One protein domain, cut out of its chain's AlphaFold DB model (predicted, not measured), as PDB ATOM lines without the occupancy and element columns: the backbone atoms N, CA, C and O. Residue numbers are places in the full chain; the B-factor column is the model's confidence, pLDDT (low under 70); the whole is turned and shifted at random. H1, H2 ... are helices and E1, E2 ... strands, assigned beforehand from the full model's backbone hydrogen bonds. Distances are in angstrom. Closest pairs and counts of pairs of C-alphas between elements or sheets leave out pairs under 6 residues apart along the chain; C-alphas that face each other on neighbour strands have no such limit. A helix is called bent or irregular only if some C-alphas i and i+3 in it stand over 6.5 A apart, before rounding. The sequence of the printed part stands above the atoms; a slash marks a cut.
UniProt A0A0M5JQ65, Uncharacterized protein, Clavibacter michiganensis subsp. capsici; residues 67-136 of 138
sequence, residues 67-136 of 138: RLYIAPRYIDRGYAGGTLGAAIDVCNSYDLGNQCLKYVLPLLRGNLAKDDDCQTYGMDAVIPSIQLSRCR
ATOM      1  N   ARG A  67     108.578 -21.886  14.684       84.44
ATOM      2  CA  ARG A  67     107.479 -20.975  14.368       84.44
ATOM      3  C   ARG A  67     107.731 -20.407  12.981       84.44
ATOM      4  O   ARG A  67     108.796 -19.848  12.749       84.44
ATOM      5  N   LEU A  68     106.763 -20.544  12.091       89.31
ATOM      6  CA  LEU A  68     106.800 -19.950  10.762       89.31
ATOM      7  C   LEU A  68     105.537 -19.135  10.527       89.31
ATOM      8  O   LEU A  68     104.494 -19.402  11.123       89.31
ATOM      9  N   TYR A  69     105.643 -18.143   9.655       91.69
ATOM     10  CA  TYR A  69     104.526 -17.292   9.290       91.69
ATOM     11  C   TYR A  69     104.008 -17.692   7.909       91.69
ATOM     12  O   TYR A  69     104.729 -17.677   6.918       91.69
ATOM     13  N   ILE A  70     102.733 -18.041   7.829       92.75
ATOM     14  CA  ILE A  70     102.059 -18.291   6.563       92.75
ATOM     15  C   ILE A  70     101.332 -17.013   6.170       92.75
ATOM     16  O   ILE A  70     100.360 -16.610   6.813       92.75
ATOM     17  N   ALA A  71     101.811 -16.386   5.101       93.38
ATOM     18  CA  ALA A  71     101.198 -15.184   4.557       93.38
ATOM     19  C   ALA A  71      99.768 -15.453   4.036       93.38
ATOM     20  O   ALA A  71      99.521 -16.532   3.485       93.38
ATOM     21  N   PRO A  72      98.858 -14.458   4.106       92.94
ATOM     22  CA  PRO A  72      97.467 -14.574   3.665       92.94
ATOM     23  C   PRO A  72      97.293 -15.157   2.262       92.94
ATOM     24  O   PRO A  72      96.418 -15.983   2.029       92.94
ATOM     25  N   ARG A  73      98.187 -14.797   1.332       92.44
ATOM     26  CA  ARG A  73      98.153 -15.279  -0.057       92.44
ATOM     27  C   ARG A  73      98.153 -16.804  -0.182       92.44
ATOM     28  O   ARG A  73      97.594 -17.321  -1.133       92.44
ATOM     29  N   TYR A  74      98.774 -17.520   0.756       92.56
ATOM     30  CA  TYR A  74      98.839 -18.987   0.746       92.56
ATOM     31  C   TYR A  74      97.612 -19.643   1.394       92.56
ATOM     32  O   TYR A  74      97.439 -20.856   1.317       92.56
ATOM     33  N   ILE A  75      96.788 -18.844   2.068       91.19
ATOM     34  CA  ILE A  75      95.554 -19.251   2.742       91.19
ATOM     35  C   ILE A  75      94.342 -19.003   1.825       91.19
ATOM     36  O   ILE A  75      93.277 -19.589   2.022       91.19
ATOM     37  N   ASP A  76      94.518 -18.189   0.782       88.31
ATOM     38  CA  ASP A  76      93.502 -17.899  -0.222       88.31
ATOM     39  C   ASP A  76      92.970 -19.179  -0.895       88.31
ATOM     40  O   ASP A  76      93.716 -20.031  -1.392       88.31
ATOM     41  N   ARG A  77      91.639 -19.296  -0.952       83.12
ATOM     42  CA  ARG A  77      90.934 -20.395  -1.627       83.12
ATOM     43  C   ARG A  77      91.160 -20.380  -3.138       83.12
ATOM     44  O   ARG A  77      91.048 -21.430  -3.766       83.12
ATOM     45  N   GLY A  78      91.468 -19.213  -3.703       87.06
ATOM     46  CA  GLY A  78      91.782 -19.007  -5.113       87.06
ATOM     47  C   GLY A  78      93.245 -19.246  -5.484       87.06
ATOM     48  O   GLY A  78      93.622 -18.940  -6.614       87.06
ATOM     49  N   TYR A  79      94.084 -19.768  -4.578       90.62
ATOM     50  CA  TYR A  79      95.497 -19.996  -4.883       90.62
ATOM     51  C   TYR A  79      95.668 -20.858  -6.141       90.62
ATOM     52  O   TYR A  79      95.083 -21.937  -6.242       90.62
ATOM     53  N   ALA A  80      96.505 -20.415  -7.086       87.69
ATOM     54  CA  ALA A  80      96.622 -21.032  -8.412       87.69
ATOM     55  C   ALA A  80      97.016 -22.525  -8.374       87.69
ATOM     56  O   ALA A  80      96.609 -23.295  -9.239       87.69
ATOM     57  N   GLY A  81      97.767 -22.956  -7.353       89.00
ATOM     58  CA  GLY A  81      98.128 -24.363  -7.119       89.00
ATOM     59  C   GLY A  81      97.216 -25.108  -6.132       89.00
ATOM     60  O   GLY A  81      97.542 -26.216  -5.693       89.00
ATOM     61  N   GLY A  82      96.112 -24.487  -5.718       91.06
ATOM     62  CA  GLY A  82      95.277 -24.926  -4.607       91.06
ATOM     63  C   GLY A  82      96.059 -25.061  -3.298       91.06
ATOM     64  O   GLY A  82      97.193 -24.604  -3.154       91.06
ATOM     65  N   THR A  83      95.469 -25.759  -2.331       91.94
ATOM     66  CA  THR A  83      96.078 -25.956  -1.008       91.94
ATOM     67  C   THR A  83      97.402 -26.725  -1.063       91.94
ATOM     68  O   THR A  83      98.282 -26.504  -0.235       91.94
ATOM     69  N   LEU A  84      97.556 -27.644  -2.025       92.38
ATOM     70  CA  LEU A  84      98.794 -28.407  -2.190       92.38
ATOM     71  C   LEU A  84      99.927 -27.524  -2.719       92.38
ATOM     72  O   LEU A  84     101.009 -27.543  -2.141       92.38
ATOM     73  N   GLY A  85      99.671 -26.734  -3.765       93.44
ATOM     74  CA  GLY A  85     100.651 -25.783  -4.287       93.44
ATOM     75  C   GLY A  85     101.035 -24.742  -3.241       93.44
ATOM     76  O   GLY A  85     102.218 -24.519  -3.021       93.44
ATOM     77  N   ALA A  86     100.061 -24.207  -2.500       93.44
ATOM     78  CA  ALA A  86     100.334 -23.289  -1.398       93.44
ATOM     79  C   ALA A  86     101.235 -23.920  -0.323       93.44
ATOM     80  O   ALA A  86     102.189 -23.293   0.130       93.44
ATOM     81  N   ALA A  87     100.982 -25.176   0.062       92.44
ATOM     82  CA  ALA A  87     101.823 -25.882   1.027       92.44
ATOM     83  C   ALA A  87     103.252 -26.103   0.504       92.44
ATOM     84  O   ALA A  87     104.206 -25.934   1.263       92.44
ATOM     85  N   ILE A  88     103.404 -26.464  -0.776       93.44
ATOM     86  CA  ILE A  88     104.710 -26.622  -1.429       93.44
ATOM     87  C   ILE A  88     105.464 -25.296  -1.412       93.44
ATOM     88  O   ILE A  88     106.607 -25.257  -0.965       93.44
ATOM     89  N   ASP A  89     104.811 -24.209  -1.809       93.31
ATOM     90  CA  ASP A  89     105.442 -22.894  -1.875       93.31
ATOM     91  C   ASP A  89     105.827 -22.369  -0.490       93.31
ATOM     92  O   ASP A  89     106.918 -21.824  -0.329       93.31
ATOM     93  N   VAL A  90     105.002 -22.601   0.538       90.81
ATOM     94  CA  VAL A  90     105.367 -22.304   1.933       90.81
ATOM     95  C   VAL A  90     106.589 -23.123   2.352       90.81
ATOM     96  O   VAL A  90     107.565 -22.559   2.840       90.81
ATOM     97  N   CYS A  91     106.590 -24.440   2.137       89.38
ATOM     98  CA  CYS A  91     107.715 -25.287   2.541       89.38
ATOM     99  C   CYS A  91     109.015 -24.951   1.792       89.38
ATOM    100  O   CYS A  91     110.087 -25.000   2.399       89.38
ATOM    101  N   ASN A  92     108.917 -24.565   0.516       90.12
ATOM    102  CA  ASN A  92     110.040 -24.084  -0.285       90.12
ATOM    103  C   ASN A  92     110.537 -22.722   0.204       90.12
ATOM    104  O   ASN A  92     111.737 -22.527   0.322       90.12
ATOM    105  N   SER A  93     109.637 -21.798   0.558       89.88
ATOM    106  CA  SER A  93     110.023 -20.458   1.027       89.88
ATOM    107  C   SER A  93     110.830 -20.462   2.332       89.88
ATOM    108  O   SER A  93     111.548 -19.506   2.609       89.88
ATOM    109  N   TYR A  94     110.723 -21.537   3.119       85.19
ATOM    110  CA  TYR A  94     111.440 -21.717   4.382       85.19
ATOM    111  C   TYR A  94     112.569 -22.765   4.316       85.19
ATOM    112  O   TYR A  94     113.137 -23.105   5.358       85.19
ATOM    113  N   ASP A  95     112.877 -23.311   3.130       85.44
ATOM    114  CA  ASP A  95     113.870 -24.381   2.928       85.44
ATOM    115  C   ASP A  95     113.695 -25.570   3.898       85.44
ATOM    116  O   ASP A  95     114.655 -26.140   4.422       85.44
ATOM    117  N   LEU A  96     112.441 -25.941   4.187       81.31
ATOM    118  CA  LEU A  96     112.113 -27.018   5.135       81.31
ATOM    119  C   LEU A  96     112.032 -28.399   4.463       81.31
ATOM    120  O   LEU A  96     111.898 -29.421   5.144       81.31
ATOM    121  N   GLY A  97     112.091 -28.431   3.129       82.75
ATOM    122  CA  GLY A  97     111.992 -29.639   2.314       82.75
ATOM    123  C   GLY A  97     110.625 -30.331   2.384       82.75
ATOM    124  O   GLY A  97     109.670 -29.868   3.010       82.75
ATOM    125  N   ASN A  98     110.527 -31.501   1.752       83.06
ATOM    126  CA  ASN A  98     109.249 -32.204   1.568       83.06
ATOM    127  C   ASN A  98     108.612 -32.721   2.871       83.06
ATOM    128  O   ASN A  98     107.412 -32.986   2.903       83.06
ATOM    129  N   GLN A  99     109.373 -32.857   3.963       83.19
ATOM    130  CA  GLN A  99     108.814 -33.281   5.255       83.19
ATOM    131  C   GLN A  99     107.883 -32.221   5.861       83.19
ATOM    132  O   GLN A  99     106.948 -32.573   6.580       83.19
ATOM    133  N   CYS A 100     108.079 -30.940   5.532       85.62
ATOM    134  CA  CYS A 100     107.208 -29.849   5.975       85.62
ATOM    135  C   CYS A 100     105.764 -30.006   5.472       85.62
ATOM    136  O   CYS A 100     104.822 -29.674   6.198       85.62
ATOM    137  N   LEU A 101     105.566 -30.614   4.295       89.69
ATOM    138  CA  LEU A 101     104.236 -30.834   3.718       89.69
ATOM    139  C   LEU A 101     103.324 -31.641   4.642       89.69
ATOM    140  O   LEU A 101     102.128 -31.368   4.703       89.69
ATOM    141  N   LYS A 102     103.879 -32.586   5.413       89.38
ATOM    142  CA  LYS A 102     103.111 -33.393   6.376       89.38
ATOM    143  C   LYS A 102     102.436 -32.547   7.457       89.38
ATOM    144  O   LYS A 102     101.426 -32.980   8.001       89.38
ATOM    145  N   TYR A 103     102.972 -31.365   7.757       89.38
ATOM    146  CA  TYR A 103     102.460 -30.468   8.791       89.38
ATOM    147  C   TYR A 103     101.695 -29.281   8.201       89.38
ATOM    148  O   TYR A 103     100.621 -28.946   8.692       89.38
ATOM    149  N   VAL A 104     102.197 -28.677   7.122       90.00
ATOM    150  CA  VAL A 104     101.568 -27.495   6.506       90.00
ATOM    151  C   VAL A 104     100.309 -27.859   5.723       90.00
ATOM    152  O   VAL A 104      99.306 -27.157   5.816       90.00
ATOM    153  N   LEU A 105     100.300 -28.977   4.993       92.19
ATOM    154  CA  LEU A 105      99.136 -29.372   4.199       92.19
ATOM    155  C   LEU A 105      97.861 -29.588   5.041       92.19
ATOM    156  O   LEU A 105      96.822 -29.040   4.668       92.19
ATOM    157  N   PRO A 106      97.875 -30.349   6.159       89.44
ATOM    158  CA  PRO A 106      96.682 -30.481   6.996       89.44
ATOM    159  C   PRO A 106      96.294 -29.165   7.678       89.44
ATOM    160  O   PRO A 106      95.106 -28.926   7.874       89.44
ATOM    161  N   LEU A 107      97.261 -28.298   7.991       89.69
ATOM    162  CA  LEU A 107      97.002 -26.975   8.556       89.69
ATOM    163  C   LEU A 107      96.201 -26.099   7.578       89.69
ATOM    164  O   LEU A 107      95.169 -25.547   7.953       89.69
ATOM    165  N   LEU A 108      96.629 -26.045   6.313       90.25
ATOM    166  CA  LEU A 108      95.958 -25.277   5.260       90.25
ATOM    167  C   LEU A 108      94.627 -25.899   4.805       90.25
ATOM    168  O   LEU A 108      93.738 -25.190   4.346       90.25
ATOM    169  N   ARG A 109      94.458 -27.222   4.931       89.00
ATOM    170  CA  ARG A 109      93.166 -27.896   4.680       89.00
ATOM    171  C   ARG A 109      92.174 -27.747   5.836       89.00
ATOM    172  O   ARG A 109      90.976 -27.958   5.641       89.00
ATOM    173  N   GLY A 110      92.672 -27.459   7.035       85.25
ATOM    174  CA  GLY A 110      91.874 -27.352   8.246       85.25
ATOM    175  C   GLY A 110      90.950 -26.136   8.255       85.25
ATOM    176  O   GLY A 110      91.044 -25.231   7.429       85.25
ATOM    177  N   ASN A 111      90.053 -26.093   9.241       82.75
ATOM    178  CA  ASN A 111      89.131 -24.966   9.401       82.75
ATOM    179  C   ASN A 111      89.838 -23.670   9.823       82.75
ATOM    180  O   ASN A 111      89.318 -22.601   9.537       82.75
ATOM    181  N   LEU A 112      91.031 -23.757  10.427       80.44
ATOM    182  CA  LEU A 112      91.832 -22.582  10.789       80.44
ATOM    183  C   LEU A 112      92.152 -21.701   9.574       80.44
ATOM    184  O   LEU A 112      92.032 -20.490   9.647       80.44
ATOM    185  N   ALA A 113      92.504 -22.301   8.437       80.50
ATOM    186  CA  ALA A 113      92.777 -21.560   7.206       80.50
ATOM    187  C   ALA A 113      91.520 -20.899   6.606       80.50
ATOM    188  O   ALA A 113      91.619 -20.029   5.750       80.50
ATOM    189  N   LYS A 114      90.320 -21.299   7.039       83.44
ATOM    190  CA  LYS A 114      89.059 -20.698   6.584       83.44
ATOM    191  C   LYS A 114      88.626 -19.510   7.435       83.44
ATOM    192  O   LYS A 114      87.653 -18.872   7.055       83.44
ATOM    193  N   ASP A 115      89.313 -19.253   8.540       88.50
ATOM    194  CA  ASP A 115      89.050 -18.124   9.422       88.50
ATOM    195  C   ASP A 115      89.404 -16.800   8.721       88.50
ATOM    196  O   ASP A 115      90.419 -16.710   8.016       88.50
ATOM    197  N   ASP A 116      88.558 -15.787   8.893       89.31
ATOM    198  CA  ASP A 116      88.716 -14.477   8.257       89.31
ATOM    199  C   ASP A 116      89.963 -13.744   8.779       89.31
ATOM    200  O   ASP A 116      90.650 -13.066   8.007       89.31
ATOM    201  N   ASP A 117      90.332 -13.952  10.050       91.50
ATOM    202  CA  ASP A 117      91.562 -13.403  10.630       91.50
ATOM    203  C   ASP A 117      92.790 -13.975   9.904       91.50
ATOM    204  O   ASP A 117      93.724 -13.252   9.555       91.50
ATOM    205  N   CYS A 118      92.776 -15.276   9.600       91.06
ATOM    206  CA  CYS A 118      93.851 -15.933   8.857       91.06
ATOM    207  C   CYS A 118      93.937 -15.441   7.408       91.06
ATOM    208  O   CYS A 118      95.036 -15.239   6.891       91.06
ATOM    209  N   GLN A 119      92.794 -15.235   6.756       90.38
ATOM    210  CA  GLN A 119      92.741 -14.711   5.389       90.38
ATOM    211  C   GLN A 119      93.154 -13.237   5.301       90.38
ATOM    212  O   GLN A 119      93.578 -12.796   4.239       90.38
ATOM    213  N   THR A 120      93.073 -12.487   6.402       92.38
ATOM    214  CA  THR A 120      93.426 -11.061   6.431       92.38
ATOM    215  C   THR A 120      94.867 -10.836   6.896       92.38
ATOM    216  O   THR A 120      95.630 -10.123   6.246       92.38
ATOM    217  N   TYR A 121      95.276 -11.469   8.000       92.25
ATOM    218  CA  TYR A 121      96.549 -11.194   8.683       92.25
ATOM    219  C   TYR A 121      97.577 -12.324   8.561       92.25
ATOM    220  O   TYR A 121      98.758 -12.149   8.881       92.25
ATOM    221  N   GLY A 122      97.157 -13.486   8.065       92.00
ATOM    222  CA  GLY A 122      97.986 -14.676   7.960       92.00
ATOM    223  C   GLY A 122      97.959 -15.515   9.234       92.00
ATOM    224  O   GLY A 122      97.186 -15.281  10.167       92.00
ATOM    225  N   MET A 123      98.824 -16.521   9.278       92.06
ATOM    226  CA  MET A 123      98.831 -17.529  10.334       92.06
ATOM    227  C   MET A 123     100.237 -17.730  10.888       92.06
ATOM    228  O   MET A 123     101.187 -17.904  10.131       92.06
ATOM    229  N   ASP A 124     100.367 -17.782  12.211       91.62
ATOM    230  CA  ASP A 124     101.577 -18.294  12.849       91.62
ATOM    231  C   ASP A 124     101.433 -19.809  13.006       91.62
ATOM    232  O   ASP A 124     100.619 -20.290  13.800       91.62
ATOM    233  N   ALA A 125     102.217 -20.563  12.244       89.62
ATOM    234  CA  ALA A 125     102.251 -22.014  12.289       89.62
ATOM    235  C   ALA A 125     103.402 -22.508  13.171       89.62
ATOM    236  O   ALA A 125     104.523 -22.004  13.108       89.62
ATOM    237  N   VAL A 126     103.130 -23.519  13.995       88.00
ATOM    238  CA  VAL A 126     104.134 -24.164  14.850       88.00
ATOM    239  C   VAL A 126     104.334 -25.592  14.363       88.00
ATOM    240  O   VAL A 126     103.434 -26.421  14.470       88.00
ATOM    241  N   ILE A 127     105.517 -25.902  13.834       84.94
ATOM    242  CA  ILE A 127     105.851 -27.246  13.344       84.94
ATOM    243  C   ILE A 127     106.766 -27.948  14.354       84.94
ATOM    244  O   ILE A 127     107.749 -27.346  14.791       84.94
ATOM    245  N   PRO A 128     106.490 -29.217  14.724       80.19
ATOM    246  CA  PRO A 128     105.415 -30.098  14.240       80.19
ATOM    247  C   PRO A 128     104.082 -29.925  14.987       80.19
ATOM    248  O   PRO A 128     103.087 -30.561  14.640       80.19
ATOM    249  N   SER A 129     104.050 -29.096  16.028       83.25
ATOM    250  CA  SER A 129     102.910 -28.931  16.932       83.25
ATOM    251  C   SER A 129     101.805 -28.044  16.350       83.25
ATOM    252  O   SER A 129     101.500 -26.987  16.899       83.25
ATOM    253  N   ILE A 130     101.159 -28.493  15.268       81.81
ATOM    254  CA  ILE A 130     100.175 -27.693  14.517       81.81
ATOM    255  C   ILE A 130      99.002 -27.185  15.368       81.81
ATOM    256  O   ILE A 130      98.446 -26.143  15.044       81.81
ATOM    257  N   GLN A 131      98.666 -27.860  16.475       81.19
ATOM    258  CA  GLN A 131      97.618 -27.438  17.418       81.19
ATOM    259  C   GLN A 131      97.928 -26.105  18.121       81.19
ATOM    260  O   GLN A 131      97.022 -25.455  18.627       81.19
ATOM    261  N   LEU A 132      99.201 -25.698  18.162       82.06
ATOM    262  CA  LEU A 132      99.628 -24.409  18.710       82.06
ATOM    263  C   LEU A 132      99.580 -23.280  17.668       82.06
ATOM    264  O   LEU A 132      99.870 -22.127  18.004       82.06
ATOM    265  N   SER A 133      99.258 -23.612  16.416       87.38
ATOM    266  CA  SER A 133      99.136 -22.650  15.324       87.38
ATOM    267  C   SER A 133      97.848 -21.850  15.455       87.38
ATOM    268  O   SER A 133      96.833 -22.362  15.926       87.38
ATOM    269  N   ARG A 134      97.882 -20.590  15.031       90.81
ATOM    270  CA  ARG A 134      96.761 -19.658  15.184       90.81
ATOM    271  C   ARG A 134      96.785 -18.578  14.115       90.81
ATOM    272  O   ARG A 134      97.855 -18.209  13.631       90.81
ATOM    273  N   CYS A 135      95.612 -18.048  13.791       91.69
ATOM    274  CA  CYS A 135      95.498 -16.838  12.990       91.69
ATOM    275  C   CYS A 135      96.095 -15.654  13.748       91.69
ATOM    276  O   CYS A 135      95.945 -15.554  14.973       91.69
ATOM    277  N   ARG A 136      96.789 -14.771  13.030       87.50
ATOM    278  CA  ARG A 136      97.157 -13.472  13.592       87.50
ATOM    279  C   ARG A 136      95.915 -12.599  13.686       87.50
ATOM    280  O   ARG A 136      95.031 -12.690  12.845       87.50
TER     281      ARG A 136
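AT A GLANCE: This is residues 67 to 136 of the 138 residues of an uncharacterized protein of Clavibacter michiganensis subsp. capsici (UniProt A0A0M5JQ65). A two-strand antiparallel ribbon, E1 and E2, has a splayed helical hairpin, H1 and H2, over one face, with H1 nearer E1 and H2 nearer E2. Two short helices, H3 and H4, make the turn that leads from the hairpin back to E2, and the last residues fold back along E2, where residues 134 to 135 pair with residues 123 to 124. The printed part has 70 residues with four named helices and two named strands, in the order E1, H1, H2, H3, H4, E2. The class is mixed, helices and strands. The whole is compact, with a radius of gyration of the C-alphas of 10.5 A, and rounded, spanning 28 by 27 by 17 A.

IN THESE COORDINATES: Strand E1, residues 67 to 70, begins at C-alpha 67 at (107.479, -20.975, 14.368) and is 9.9 A long. Strand E2, residues 123 to 127, is 12.4 A long and ends at C-alpha 127 at (105.851, -27.246, 13.344). Helix H1, residues 82 to 93, is 16.4 A long, and helix H2, residues 98 to 109, is 16.9 A long, beginning at C-alpha 98 at (109.249, -32.204, 1.568). H2 is neither bent nor irregular, but only just: C-alphas 102 and 105 are 6.1 A apart. H3 is residues 111 to 114, 5.1 A long, and H4 is residues 116 to 121, 8.5 A long.

HOW THE PARTS SIT: E1 and E2 are antiparallel neighbours, their directions at 139 degrees. N 70 and O 123 are 2.8 A apart, and N 125 and O 68 are 2.8 A apart, both within hydrogen-bond range. The closest C-alphas of H2 and E2 are those of Tyr 103 and Ile 127, 6.5 A apart. Those of H1 and E1 are Ile 70 and Val 90, 7.0 A apart. H1 and H2 form a helical hairpin: they touch, closest at the C-alphas of Ala 87 and Leu 105, 5.4 A apart, and run opposite ways at a steep tilt of 43 degrees. H3 is close to H2 but not clearly touching, with the C-alphas of Leu 107 and Ala 113 closest at 7.0 A. H3 and H4 are also close but not clearly touching, at 7.1 A between the C-alphas of Ala 113 and Gln 119. Among the pairs that are apart are H1 and H4, and H2 and H4. Every O i to N i+4 pair is within hydrogen-bond range in H1 and H4, against 5 of 8 in H2; H3 is too short for such a pair.

THE WHOLE: The C-alphas farthest apart are those of Gly 97 and Asp 116, at 28.4 A. The printed part has no cut. The link from E1 to H1, 11 residues, is long; the other links between named elements are tight. The mean pLDDT of the printed part is 88.5, and no printed residue is under 70.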